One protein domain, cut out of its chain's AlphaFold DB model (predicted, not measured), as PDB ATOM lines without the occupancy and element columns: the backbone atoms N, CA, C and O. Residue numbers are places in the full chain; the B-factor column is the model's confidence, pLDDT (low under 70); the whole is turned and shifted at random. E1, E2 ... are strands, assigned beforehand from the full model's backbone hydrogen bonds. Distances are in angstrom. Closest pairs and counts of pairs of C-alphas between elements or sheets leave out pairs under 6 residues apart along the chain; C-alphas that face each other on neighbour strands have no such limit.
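AT A GLANCE: This is residues 9 to 85 of the 87 residues of an uncharacterized protein of Acidobacteria bacterium (UniProt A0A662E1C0). A twisted wall of three strands, E2, E1 and E3, has the long looping stretch of residues 30 to 53 and a small hairpin of E4 and E5 over one face, while its other face is largely bare. Of the five strands, E5 and E4 of this hairpin have their centres farthest from the mean of the C-alphas, at 12.8 A and 10.0 A. The printed part has 77 residues with five named strands, E1 to E5 in order along the chain, and no named helix; the class is all strand, though only 31 residues are in named elements. The larger sheet has the order E2, E1, E3, the smaller one E4, E5, both antiparallel. The whole is only just compact, close to loose, with a radius of gyration of the C-alphas of 13.4 A, and spans 40 by 28 by 21 A.

IN THESE COORDINATES: Begin with the larger sheet and find C-alpha 9 at (166.822, 126.118, 17.223), where E1, residues 9 to 16, starts its 23.4 A run. Next comes E2, residues 21 to 29, the longest strand by residues, which covers 24.2 A and ends with C-alpha 29 at (169.359, 123.577, 12.023). Look to residues 54 to 59 for E3, 16.8 A long. The smaller sheet holds E4, residues 71 to 74 and 10.1 A long, and E5, residues 81 to 84 and 9.3 A long, which ends with C-alpha 84 at (148.583, 120.098, 5.518).

HOW THE PARTS SIT: Start at E1, the inner strand of the larger sheet. E2 is its antiparallel neighbour at 158 degrees and forms a hairpin with it; look at N 12 and O 25, 2.9 A apart and within hydrogen-bond range. E3, also antiparallel to E1, stands at 160 degrees; N 11 and O 59 are within hydrogen-bond range at 2.8 A. E2 and E3 are the edge strands and are apart. The sheet is twisted, its C-alphas up to 4.1 A off the best plane. Now go to the hairpin of E4 and E5, antiparallel at 143 degrees, where N 82 and O 73 are 2.8 A apart, within hydrogen-bond range. Both of these strands are apart from E1, E2 and E3.

THE WHOLE: The two C-alphas farthest apart are those of Pro 63 and Gly 77, at 42.7 A. The links from E2 to E3, 24 residues, and from E3 to E4, 11 residues, are long, the link from E1 to E2 is tight, and that from E4 to E5 is short. The printed part has no cut. The mean pLDDT of the printed part is 94.2, and no printed residue is under 70 in this predicted model.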
ATOM      1  N   VAL A   9     167.531 127.194  16.521       98.62
ATOM      2  CA  VAL A   9     166.822 126.118  17.223       98.62
ATOM      3  C   VAL A   9     165.328 126.266  16.976       98.62
ATOM      4  O   VAL A   9     164.744 127.298  17.302       98.62
ATOM      5  N   ILE A  10     164.704 125.236  16.411       98.38
ATOM      6  CA  ILE A  10     163.253 125.162  16.217       98.38
ATOM      7  C   ILE A  10     162.659 124.280  17.313       98.38
ATOM      8  O   ILE A  10     163.186 123.204  17.600       98.38
ATOM      9  N   PHE A  11     161.549 124.725  17.887       98.44
ATOM     10  CA  PHE A  11     160.712 123.984  18.819       98.44
ATOM     11  C   PHE A  11     159.418 123.552  18.134       98.44
ATOM     12  O   PHE A  11     158.894 124.266  17.280       98.44
ATOM     13  N   ALA A  12     158.926 122.376  18.506       98.12
ATOM     14  CA  ALA A  12     157.688 121.804  18.005       98.12
ATOM     15  C   ALA A  12     156.906 121.195  19.173       98.12
ATOM     16  O   ALA A  12     157.348 120.194  19.746       98.12
ATOM     17  N   ASP A  13     155.770 121.798  19.509       98.25
ATOM     18  CA  ASP A  13     154.845 121.314  20.534       98.25
ATOM     19  C   ASP A  13     153.702 120.551  19.857       98.25
ATOM     20  O   ASP A  13     153.081 121.047  18.921       98.25
ATOM     21  N   PHE A  14     153.458 119.318  20.293       97.50
ATOM     22  CA  PHE A  14     152.499 118.404  19.675       97.50
ATOM     23  C   PHE A  14     151.207 118.357  20.481       97.50
ATOM     24  O   PHE A  14     151.240 118.230  21.709       97.50
ATOM     25  N   TYR A  15     150.079 118.367  19.775       95.81
ATOM     26  CA  TYR A  15     148.742 118.325  20.352       95.81
ATOM     27  C   TYR A  15     147.879 117.281  19.644       95.81
ATOM     28  O   TYR A  15     148.000 117.064  18.434       95.81
ATOM     29  N   ASN A  16     146.980 116.646  20.395       93.19
ATOM     30  CA  ASN A  16     145.942 115.804  19.805       93.19
ATOM     31  C   ASN A  16     144.816 116.669  19.194       93.19
ATOM     32  O   ASN A  16     144.805 117.893  19.326       93.19
ATOM     33  N   ASN A  17     143.841 116.029  18.547       91.94
ATOM     34  CA  ASN A  17     142.686 116.704  17.940       91.94
ATOM     35  C   ASN A  17     141.848 117.555  18.920       91.94
ATOM     36  O   ASN A  17     141.148 118.474  18.509       91.94
ATOM     37  N   GLU A  18     141.905 117.251  20.216       93.06
ATOM     38  CA  GLU A  18     141.174 117.967  21.270       93.06
ATOM     39  C   GLU A  18     141.976 119.152  21.839       93.06
ATOM     40  O   GLU A  18     141.487 119.870  22.710       93.06
ATOM     41  N   GLY A  19     143.214 119.362  21.373       94.00
ATOM     42  CA  GLY A  19     144.125 120.384  21.891       94.00
ATOM     43  C   GLY A  19     144.862 119.980  23.170       94.00
ATOM     44  O   GLY A  19     145.493 120.824  23.806       94.00
ATOM     45  N   SER A  20     144.823 118.705  23.566       94.75
ATOM     46  CA  SER A  20     145.638 118.202  24.673       94.75
ATOM     47  C   SER A  20     147.096 118.096  24.246       94.75
ATOM     48  O   SER A  20     147.418 117.451  23.247       94.75
ATOM     49  N   TYR A  21     147.983 118.684  25.045       96.06
ATOM     50  CA  TYR A  21     149.426 118.611  24.845       96.06
ATOM     51  C   TYR A  21     149.937 117.171  24.987       96.06
ATOM     52  O   TYR A  21     149.571 116.461  25.926       96.06
ATOM     53  N   MET A  22     150.797 116.757  24.059       95.88
ATOM     54  CA  MET A  22     151.366 115.407  23.990       95.88
ATOM     55  C   MET A  22     152.871 115.390  24.261       95.88
ATOM     56  O   MET A  22     153.398 114.395  24.750       95.88
ATOM     57  N   GLY A  23     153.581 116.471  23.945       96.88
ATOM     58  CA  GLY A  23     155.026 116.531  24.115       96.88
ATOM     59  C   GLY A  23     155.685 117.591  23.245       96.88
ATOM     60  O   GLY A  23     155.057 118.180  22.369       96.88
ATOM     61  N   LYS A  24     156.981 117.794  23.485       97.81
ATOM     62  CA  LYS A  24     157.804 118.798  22.811       97.81
ATOM     63  C   LYS A  24     159.034 118.160  22.196       97.81
ATOM     64  O   LYS A  24     159.713 117.361  22.842       97.81
ATOM     65  N   LYS A  25     159.366 118.574  20.977       97.38
ATOM     66  CA  LYS A  25     160.651 118.300  20.326       97.38
ATOM     67  C   LYS A  25     161.371 119.596  20.006       97.38
ATOM     68  O   LYS A  25     160.761 120.652  19.857       97.38
ATOM     69  N   SER A  26     162.681 119.491  19.846       97.44
ATOM     70  CA  SER A  26     163.487 120.544  19.247       97.44
ATOM     71  C   SER A  26     164.429 119.976  18.196       97.44
ATOM     72  O   SER A  26     164.753 118.786  18.192       97.44
ATOM     73  N   VAL A  27     164.852 120.840  17.279       97.81
ATOM     74  CA  VAL A  27     165.900 120.541  16.307       97.81
ATOM     75  C   VAL A  27     166.758 121.774  16.082       97.81
ATOM     76  O   VAL A  27     166.248 122.871  15.854       97.81
ATOM     77  N   THR A  28     168.070 121.577  16.127       98.50
ATOM     78  CA  THR A  28     169.042 122.580  15.701       98.50
ATOM     79  C   THR A  28     169.268 122.436  14.203       98.50
ATOM     80  O   THR A  28     169.543 121.336  13.717       98.50
ATOM     81  N   LEU A  29     169.139 123.534  13.464       98.44
ATOM     82  CA  LEU A  29     169.359 123.577  12.023       98.44
ATOM     83  C   LEU A  29     170.515 124.517  11.696       98.44
ATOM     84  O   LEU A  29     170.432 125.726  11.921       98.44
ATOM     85  N   ALA A  30     171.549 123.964  11.063       98.62
ATOM     86  CA  ALA A  30     172.614 124.734  10.435       98.62
ATOM     87  C   ALA A  30     172.049 125.697   9.361       98.62
ATOM     88  O   ALA A  30     170.928 125.477   8.870       98.62
ATOM     89  N   PRO A  31     172.806 126.734   8.957       98.38
ATOM     90  CA  PRO A  31     172.405 127.643   7.885       98.38
ATOM     91  C   PRO A  31     171.944 126.904   6.625       98.38
ATOM     92  O   PRO A  31     172.598 125.955   6.188       98.38
ATOM     93  N   TYR A  32     170.816 127.329   6.051       97.94
ATOM     94  CA  TYR A  32     170.232 126.770   4.817       97.94
ATOM     95  C   TYR A  32     169.933 125.257   4.834       97.94
ATOM     96  O   TYR A  32     169.728 124.642   3.785       97.94
ATOM     97  N   SER A  33     169.905 124.636   6.016       98.38
ATOM     98  CA  SER A  33     169.654 123.202   6.169       98.38
ATOM     99  C   SER A  33     168.180 122.884   6.434       98.38
ATOM    100  O   SER A  33     167.360 123.743   6.784       98.38
ATOM    101  N   ASN A  34     167.816 121.612   6.282       97.75
ATOM    102  CA  ASN A  34     166.507 121.110   6.674       97.75
ATOM    103  C   ASN A  34     166.624 119.819   7.493       97.75
ATOM    104  O   ASN A  34     167.643 119.133   7.469       97.75
ATOM    105  N   SER A  35     165.555 119.518   8.225       97.56
ATOM    106  CA  SER A  35     165.340 118.240   8.890       97.56
ATOM    107  C   SER A  35     163.907 117.806   8.601       97.56
ATOM    108  O   SER A  35     163.002 118.644   8.581       97.56
ATOM    109  N   GLN A  36     163.722 116.515   8.350       96.12
ATOM    110  CA  GLN A  36     162.427 115.903   8.090       96.12
ATOM    111  C   GLN A  36     162.154 114.843   9.153       96.12
ATOM    112  O   GLN A  36     163.011 114.010   9.449       96.12
ATOM    113  N   TRP A  37     160.941 114.853   9.700       96.38
ATOM    114  CA  TRP A  37     160.478 113.836  10.636       96.38
ATOM    115  C   TRP A  37     159.404 112.980   9.981       96.38
ATOM    116  O   TRP A  37     158.284 113.428   9.748       96.38
ATOM    117  N   ASN A  38     159.742 111.722   9.711       93.75
ATOM    118  CA  ASN A  38     158.769 110.738   9.257       93.75
ATOM    119  C   ASN A  38     158.027 110.169  10.466       93.75
ATOM    120  O   ASN A  38     158.657 109.845  11.473       93.75
ATOM    121  N   ARG A  39     156.697 110.037  10.356       92.69
ATOM    122  CA  ARG A  39     155.823 109.567  11.450       92.69
ATOM    123  C   ARG A  39     156.035 110.383  12.736       92.69
ATOM    124  O   ARG A  39     156.207 109.824  13.811       92.69
ATOM    125  N   ALA A  40     156.051 111.714  12.620       94.62
ATOM    126  CA  ALA A  40     156.495 112.625  13.680       94.62
ATOM    127  C   ALA A  40     155.852 112.368  15.060       94.62
ATOM    128  O   ALA A  40     156.556 112.411  16.066       94.62
ATOM    129  N   PHE A  41     154.561 112.022  15.103       95.00
ATOM    130  CA  PHE A  41     153.833 111.722  16.341       95.00
ATOM    131  C   PHE A  41     154.283 110.435  17.053       95.00
ATOM    132  O   PHE A  41     154.056 110.300  18.248       95.00
ATOM    133  N   THR A  42     154.941 109.491  16.373       94.12
ATOM    134  CA  THR A  42     155.394 108.234  17.001       94.12
ATOM    135  C   THR A  42     156.798 108.346  17.594       94.12
ATOM    136  O   THR A  42     157.302 107.387  18.174       94.12
ATOM    137  N   LEU A  43     157.483 109.472  17.381       94.38
ATOM    138  CA  LEU A  43     158.859 109.667  17.824       94.38
ATOM    139  C   LEU A  43     158.903 110.104  19.292       94.38
ATOM    140  O   LEU A  43     158.007 110.799  19.766       94.38
ATOM    141  N   ASP A  44     159.990 109.771  19.985       93.38
ATOM    142  CA  ASP A  44     160.288 110.310  21.317       93.38
ATOM    143  C   ASP A  44     160.299 111.858  21.298       93.38
ATOM    144  O   ASP A  44     160.821 112.442  20.332       93.38
ATOM    145  N   PRO A  45     159.732 112.545  22.309       93.62
ATOM    146  CA  PRO A  45     159.038 112.011  23.492       93.62
ATOM    147  C   PRO A  45     157.503 111.899  23.357       93.62
ATOM    148  O   PRO A  45     156.815 111.810  24.368       93.62
ATOM    149  N   ILE A  46     156.937 111.942  22.142       95.19
ATOM    150  CA  ILE A  46     155.480 112.039  21.920       95.19
ATOM    151  C   ILE A  46     154.812 110.663  22.038       95.19
ATOM    152  O   ILE A  46     153.762 110.544  22.661       95.19
ATOM    153  N   PHE A  47     155.416 109.626  21.440       93.19
ATOM    154  CA  PHE A  47     154.955 108.225  21.493       93.19
ATOM    155  C   PHE A  47     153.454 108.003  21.206       93.19
ATOM    156  O   PHE A  47     152.842 107.084  21.748       93.19
ATOM    157  N   GLY A  48     152.851 108.815  20.336       89.94
ATOM    158  CA  GLY A  48     151.456 108.651  19.933       89.94
ATOM    159  C   GLY A  48     151.265 107.370  19.121       89.94
ATOM    160  O   GLY A  48     151.958 107.162  18.125       89.94
ATOM    161  N   THR A  49     150.331 106.512  19.537       84.06
ATOM    162  CA  THR A  49     150.030 105.236  18.859       84.06
ATOM    163  C   THR A  49     148.787 105.295  17.974       84.06
ATOM    164  O   THR A  49     148.766 104.620  16.952       84.06
ATOM    165  N   ASP A  50     147.812 106.151  18.306       79.75
ATOM    166  CA  ASP A  50     146.493 106.219  17.653       79.75
ATOM    167  C   ASP A  50     146.092 107.667  17.321       79.75
ATOM    168  O   ASP A  50     145.037 108.164  17.708       79.75
ATOM    169  N   VAL A  51     146.978 108.394  16.635       79.06
ATOM    170  CA  VAL A  51     146.714 109.788  16.248       79.06
ATOM    171  C   VAL A  51     145.886 109.816  14.967       79.06
ATOM    172  O   VAL A  51     146.434 109.773  13.867       79.06
ATOM    173  N   GLU A  52     144.563 109.881  15.116       84.19
ATOM    174  CA  GLU A  52     143.627 110.083  13.998       84.19
ATOM    175  C   GLU A  52     143.724 111.512  13.439       84.19
ATOM    176  O   GLU A  52     143.717 111.718  12.227       84.19
ATOM    177  N   ALA A  53     143.877 112.494  14.330       89.00
ATOM    178  CA  ALA A  53     144.098 113.894  13.999       89.00
ATOM    179  C   ALA A  53     144.874 114.605  15.121       89.00
ATOM    180  O   ALA A  53     144.888 114.168  16.276       89.00
ATOM    181  N   GLY A  54     145.519 115.715  14.773       92.31
ATOM    182  CA  GLY A  54     146.292 116.543  15.692       92.31
ATOM    183  C   GLY A  54     146.976 117.693  14.963       92.31
ATOM    184  O   GLY A  54     146.922 117.785  13.735       92.31
ATOM    185  N   PHE A  55     147.635 118.558  15.724       94.50
ATOM    186  CA  PHE A  55     148.398 119.680  15.185       94.50
ATOM    187  C   PHE A  55     149.717 119.854  15.936       94.50
ATOM    188  O   PHE A  55     149.938 119.266  16.997       94.50
ATOM    189  N   VAL A  56     150.623 120.619  15.331       95.94
ATOM    190  CA  VAL A  56     151.944 120.900  15.889       95.94
ATOM    191  C   VAL A  56     152.207 122.391  15.785       95.94
ATOM    192  O   VAL A  56     152.228 122.934  14.678       95.94
ATOM    193  N   ASP A  57     152.469 123.022  16.921       96.81
ATOM    194  CA  ASP A  57     152.890 124.415  16.973       96.81
ATOM    195  C   ASP A  57     154.404 124.480  16.817       96.81
ATOM    196  O   ASP A  57     155.152 123.908  17.613       96.81
ATOM    197  N   VAL A  58     154.867 125.164  15.769       96.88
ATOM    198  CA  VAL A  58     156.288 125.225  15.410       96.88
ATOM    199  C   VAL A  58     156.790 126.656  15.490       96.88
ATOM    200  O   VAL A  58     156.282 127.545  14.810       96.88
ATOM    201  N   TRP A  59     157.815 126.875  16.309       97.88
ATOM    202  CA  TRP A  59     158.294 128.207  16.663       97.88
ATOM    203  C   TRP A  59     159.794 128.205  16.998       97.88
ATOM    204  O   TRP A  59     160.438 127.157  17.047       97.88
ATOM    205  N   SER A  60     160.387 129.384  17.189       98.31
ATOM    206  CA  SER A  60     161.792 129.540  17.580       98.31
ATOM    207  C   SER A  60     161.970 130.769  18.470       98.31
ATOM    208  O   SER A  60     161.392 131.810  18.180       98.31
ATOM    209  N   ASP A  61     162.807 130.649  19.504       98.12
ATOM    210  CA  ASP A  61     163.303 131.782  20.309       98.12
ATOM    211  C   ASP A  61     164.649 132.321  19.795       98.12
ATOM    212  O   ASP A  61     165.213 133.249  20.377       98.12
ATOM    213  N   THR A  62     165.222 131.724  18.742       98.38
ATOM    214  CA  THR A  62     166.500 132.209  18.211       98.38
ATOM    215  C   THR A  62     166.273 133.592  17.592       98.38
ATOM    216  O   THR A  62     165.418 133.709  16.709       98.38
ATOM    217  N   PRO A  63     167.003 134.642  18.015       97.06
ATOM    218  CA  PRO A  63     166.870 135.963  17.416       97.06
ATOM    219  C   PRO A  63     167.061 135.907  15.899       97.06
ATOM    220  O   PRO A  63     167.937 135.196  15.408       97.06
ATOM    221  N   ASP A  64     166.217 136.640  15.176       93.88
ATOM    222  CA  ASP A  64     166.219 136.713  13.710       93.88
ATOM    223  C   ASP A  64     166.021 135.361  12.990       93.88
ATOM    224  O   ASP A  64     166.358 135.226  11.810       93.88
ATOM    225  N   ALA A  65     165.453 134.352  13.667       97.56
ATOM    226  CA  ALA A  65     165.150 133.066  13.049       97.56
ATOM    227  C   ALA A  65     164.247 133.234  11.820       97.56
ATOM    228  O   ALA A  65     163.130 133.744  11.899       97.56
ATOM    229  N   ASN A  66     164.721 132.736  10.679       97.62
ATOM    230  CA  ASN A  66     163.967 132.703   9.435       97.62
ATOM    231  C   ASN A  66     163.860 131.253   8.968       97.62
ATOM    232  O   ASN A  66     164.866 130.622   8.639       97.62
ATOM    233  N   PHE A  67     162.652 130.693   8.987       97.56
ATOM    234  CA  PHE A  67     162.440 129.297   8.635       97.56
ATOM    235  C   PHE A  67     161.081 129.065   7.984       97.56
ATOM    236  O   PHE A  67     160.132 129.821   8.177       97.56
ATOM    237  N   LEU A  68     161.002 127.976   7.222       95.69
ATOM    238  CA  LEU A  68     159.763 127.455   6.658       95.69
ATOM    239  C   LEU A  68     159.482 126.069   7.229       95.69
ATOM    240  O   LEU A  68     160.390 125.233   7.324       95.69
ATOM    241  N   THR A  69     158.216 125.811   7.528       95.19
ATOM    242  CA  THR A  69     157.717 124.510   7.977       95.19
ATOM    243  C   THR A  69     156.505 124.129   7.143       95.19
ATOM    244  O   THR A  69     155.682 124.974   6.809       95.19
ATOM    245  N   TYR A  70     156.409 122.850   6.800       94.81
ATOM    246  CA  TYR A  70     155.238 122.258   6.168       94.81
ATOM    247  C   TYR A  70     155.057 120.840   6.708       94.81
ATOM    248  O   TYR A  70     156.003 120.241   7.229       94.81
ATOM    249  N   ALA A  71     153.851 120.303   6.565       94.75
ATOM    250  CA  ALA A  71     153.539 118.925   6.903       94.75
ATOM    251  C   ALA A  71     152.727 118.275   5.780       94.75
ATOM    252  O   ALA A  71     152.122 118.954   4.946       94.75
ATOM    253  N   SER A  72     152.724 116.948   5.758       94.19
ATOM    254  CA  SER A  72     151.898 116.158   4.852       94.19
ATOM    255  C   SER A  72     151.413 114.890   5.535       94.19
ATOM    256  O   SER A  72     152.133 114.316   6.354       94.19
ATOM    257  N   ILE A  73     150.235 114.422   5.140       92.38
ATOM    258  CA  ILE A  73     149.694 113.117   5.522       92.38
ATOM    259  C   ILE A  73     149.785 112.208   4.301       92.38
ATOM    260  O   ILE A  73     149.428 112.620   3.201       92.38
ATOM    261  N   VAL A  74     150.280 110.989   4.494       91.06
ATOM    262  CA  VAL A  74     150.306 109.958   3.452       91.06
ATOM    263  C   VAL A  74     149.127 109.026   3.695       91.06
ATOM    264  O   VAL A  74     149.032 108.441   4.777       91.06
ATOM    265  N   ASP A  75     148.226 108.904   2.722       84.25
ATOM    266  CA  ASP A  75     147.079 108.003   2.829       84.25
ATOM    267  C   ASP A  75     147.448 106.559   2.440       84.25
ATOM    268  O   ASP A  75     148.364 106.317   1.656       84.25
ATOM    269  N   ASN A  76     146.731 105.576   2.994       82.56
ATOM    270  CA  ASN A  76     146.992 104.151   2.742       82.56
ATOM    271  C   ASN A  76     146.282 103.603   1.484       82.56
ATOM    272  O   ASN A  76     146.360 102.409   1.207       82.56
ATOM    273  N   GLY A  77     145.541 104.439   0.753       90.69
ATOM    274  CA  GLY A  77     144.877 104.070  -0.495       90.69
ATOM    275  C   GLY A  77     145.786 104.266  -1.707       90.69
ATOM    276  O   GLY A  77     145.987 103.332  -2.479       90.69
ATOM    277  N   THR A  78     146.338 105.471  -1.864       90.12
ATOM    278  CA  THR A  78     147.217 105.858  -2.980       90.12
ATOM    279  C   THR A  78     148.697 105.817  -2.605       90.12
ATOM    280  O   THR A  78     149.534 105.477  -3.440       90.12
ATOM    281  N   GLY A  79     149.021 106.109  -1.340       89.50
ATOM    282  CA  GLY A  79     150.394 106.335  -0.893       89.50
ATOM    283  C   GLY A  79     150.936 107.728  -1.229       89.50
ATOM    284  O   GLY A  79     152.101 108.000  -0.933       89.50
ATOM    285  N   ASP A  80     150.122 108.612  -1.811       91.94
ATOM    286  CA  ASP A  80     150.531 109.967  -2.162       91.94
ATOM    287  C   ASP A  80     150.416 110.917  -0.952       91.94
ATOM    288  O   ASP A  80     149.494 110.812  -0.135       91.94
ATOM    289  N   PRO A  81     151.353 111.870  -0.790       92.81
ATOM    290  CA  PRO A  81     151.274 112.856   0.277       92.81
ATOM    291  C   PRO A  81     150.252 113.954  -0.047       92.81
ATOM    292  O   PRO A  81     150.317 114.603  -1.090       92.81
ATOM    293  N   SER A  82     149.374 114.246   0.909       93.12
ATOM    294  CA  SER A  82     148.521 115.437   0.919       93.12
ATOM    295  C   SER A  82     149.099 116.492   1.859       93.12
ATOM    296  O   SER A  82     149.335 116.217   3.037       93.12
ATOM    297  N   THR A  83     149.344 117.703   1.354       93.88
ATOM    298  CA  THR A  83     149.859 118.824   2.157       93.88
ATOM    299  C   THR A  83     148.848 119.255   3.217       93.88
ATOM    300  O   THR A  83     147.679 119.483   2.914       93.88
ATOM    301  N   VAL A  84     149.326 119.425   4.451       91.62
ATOM    302  CA  VAL A  84     148.583 120.098   5.518       91.62
ATOM    303  C   VAL A  84     148.827 121.593   5.379       91.62
ATOM    304  O   VAL A  84     149.963 122.063   5.476       91.62
ATOM    305  N   TRP A  85     147.760 122.335   5.114       86.44
ATOM    306  CA  TRP A  85     147.820 123.782   4.977       86.44
ATOM    307  C   TRP A  85     147.778 124.465   6.352       86.44
ATOM    308  O   TRP A  85     147.026 124.025   7.218       86.44
TER     309      TRP A  85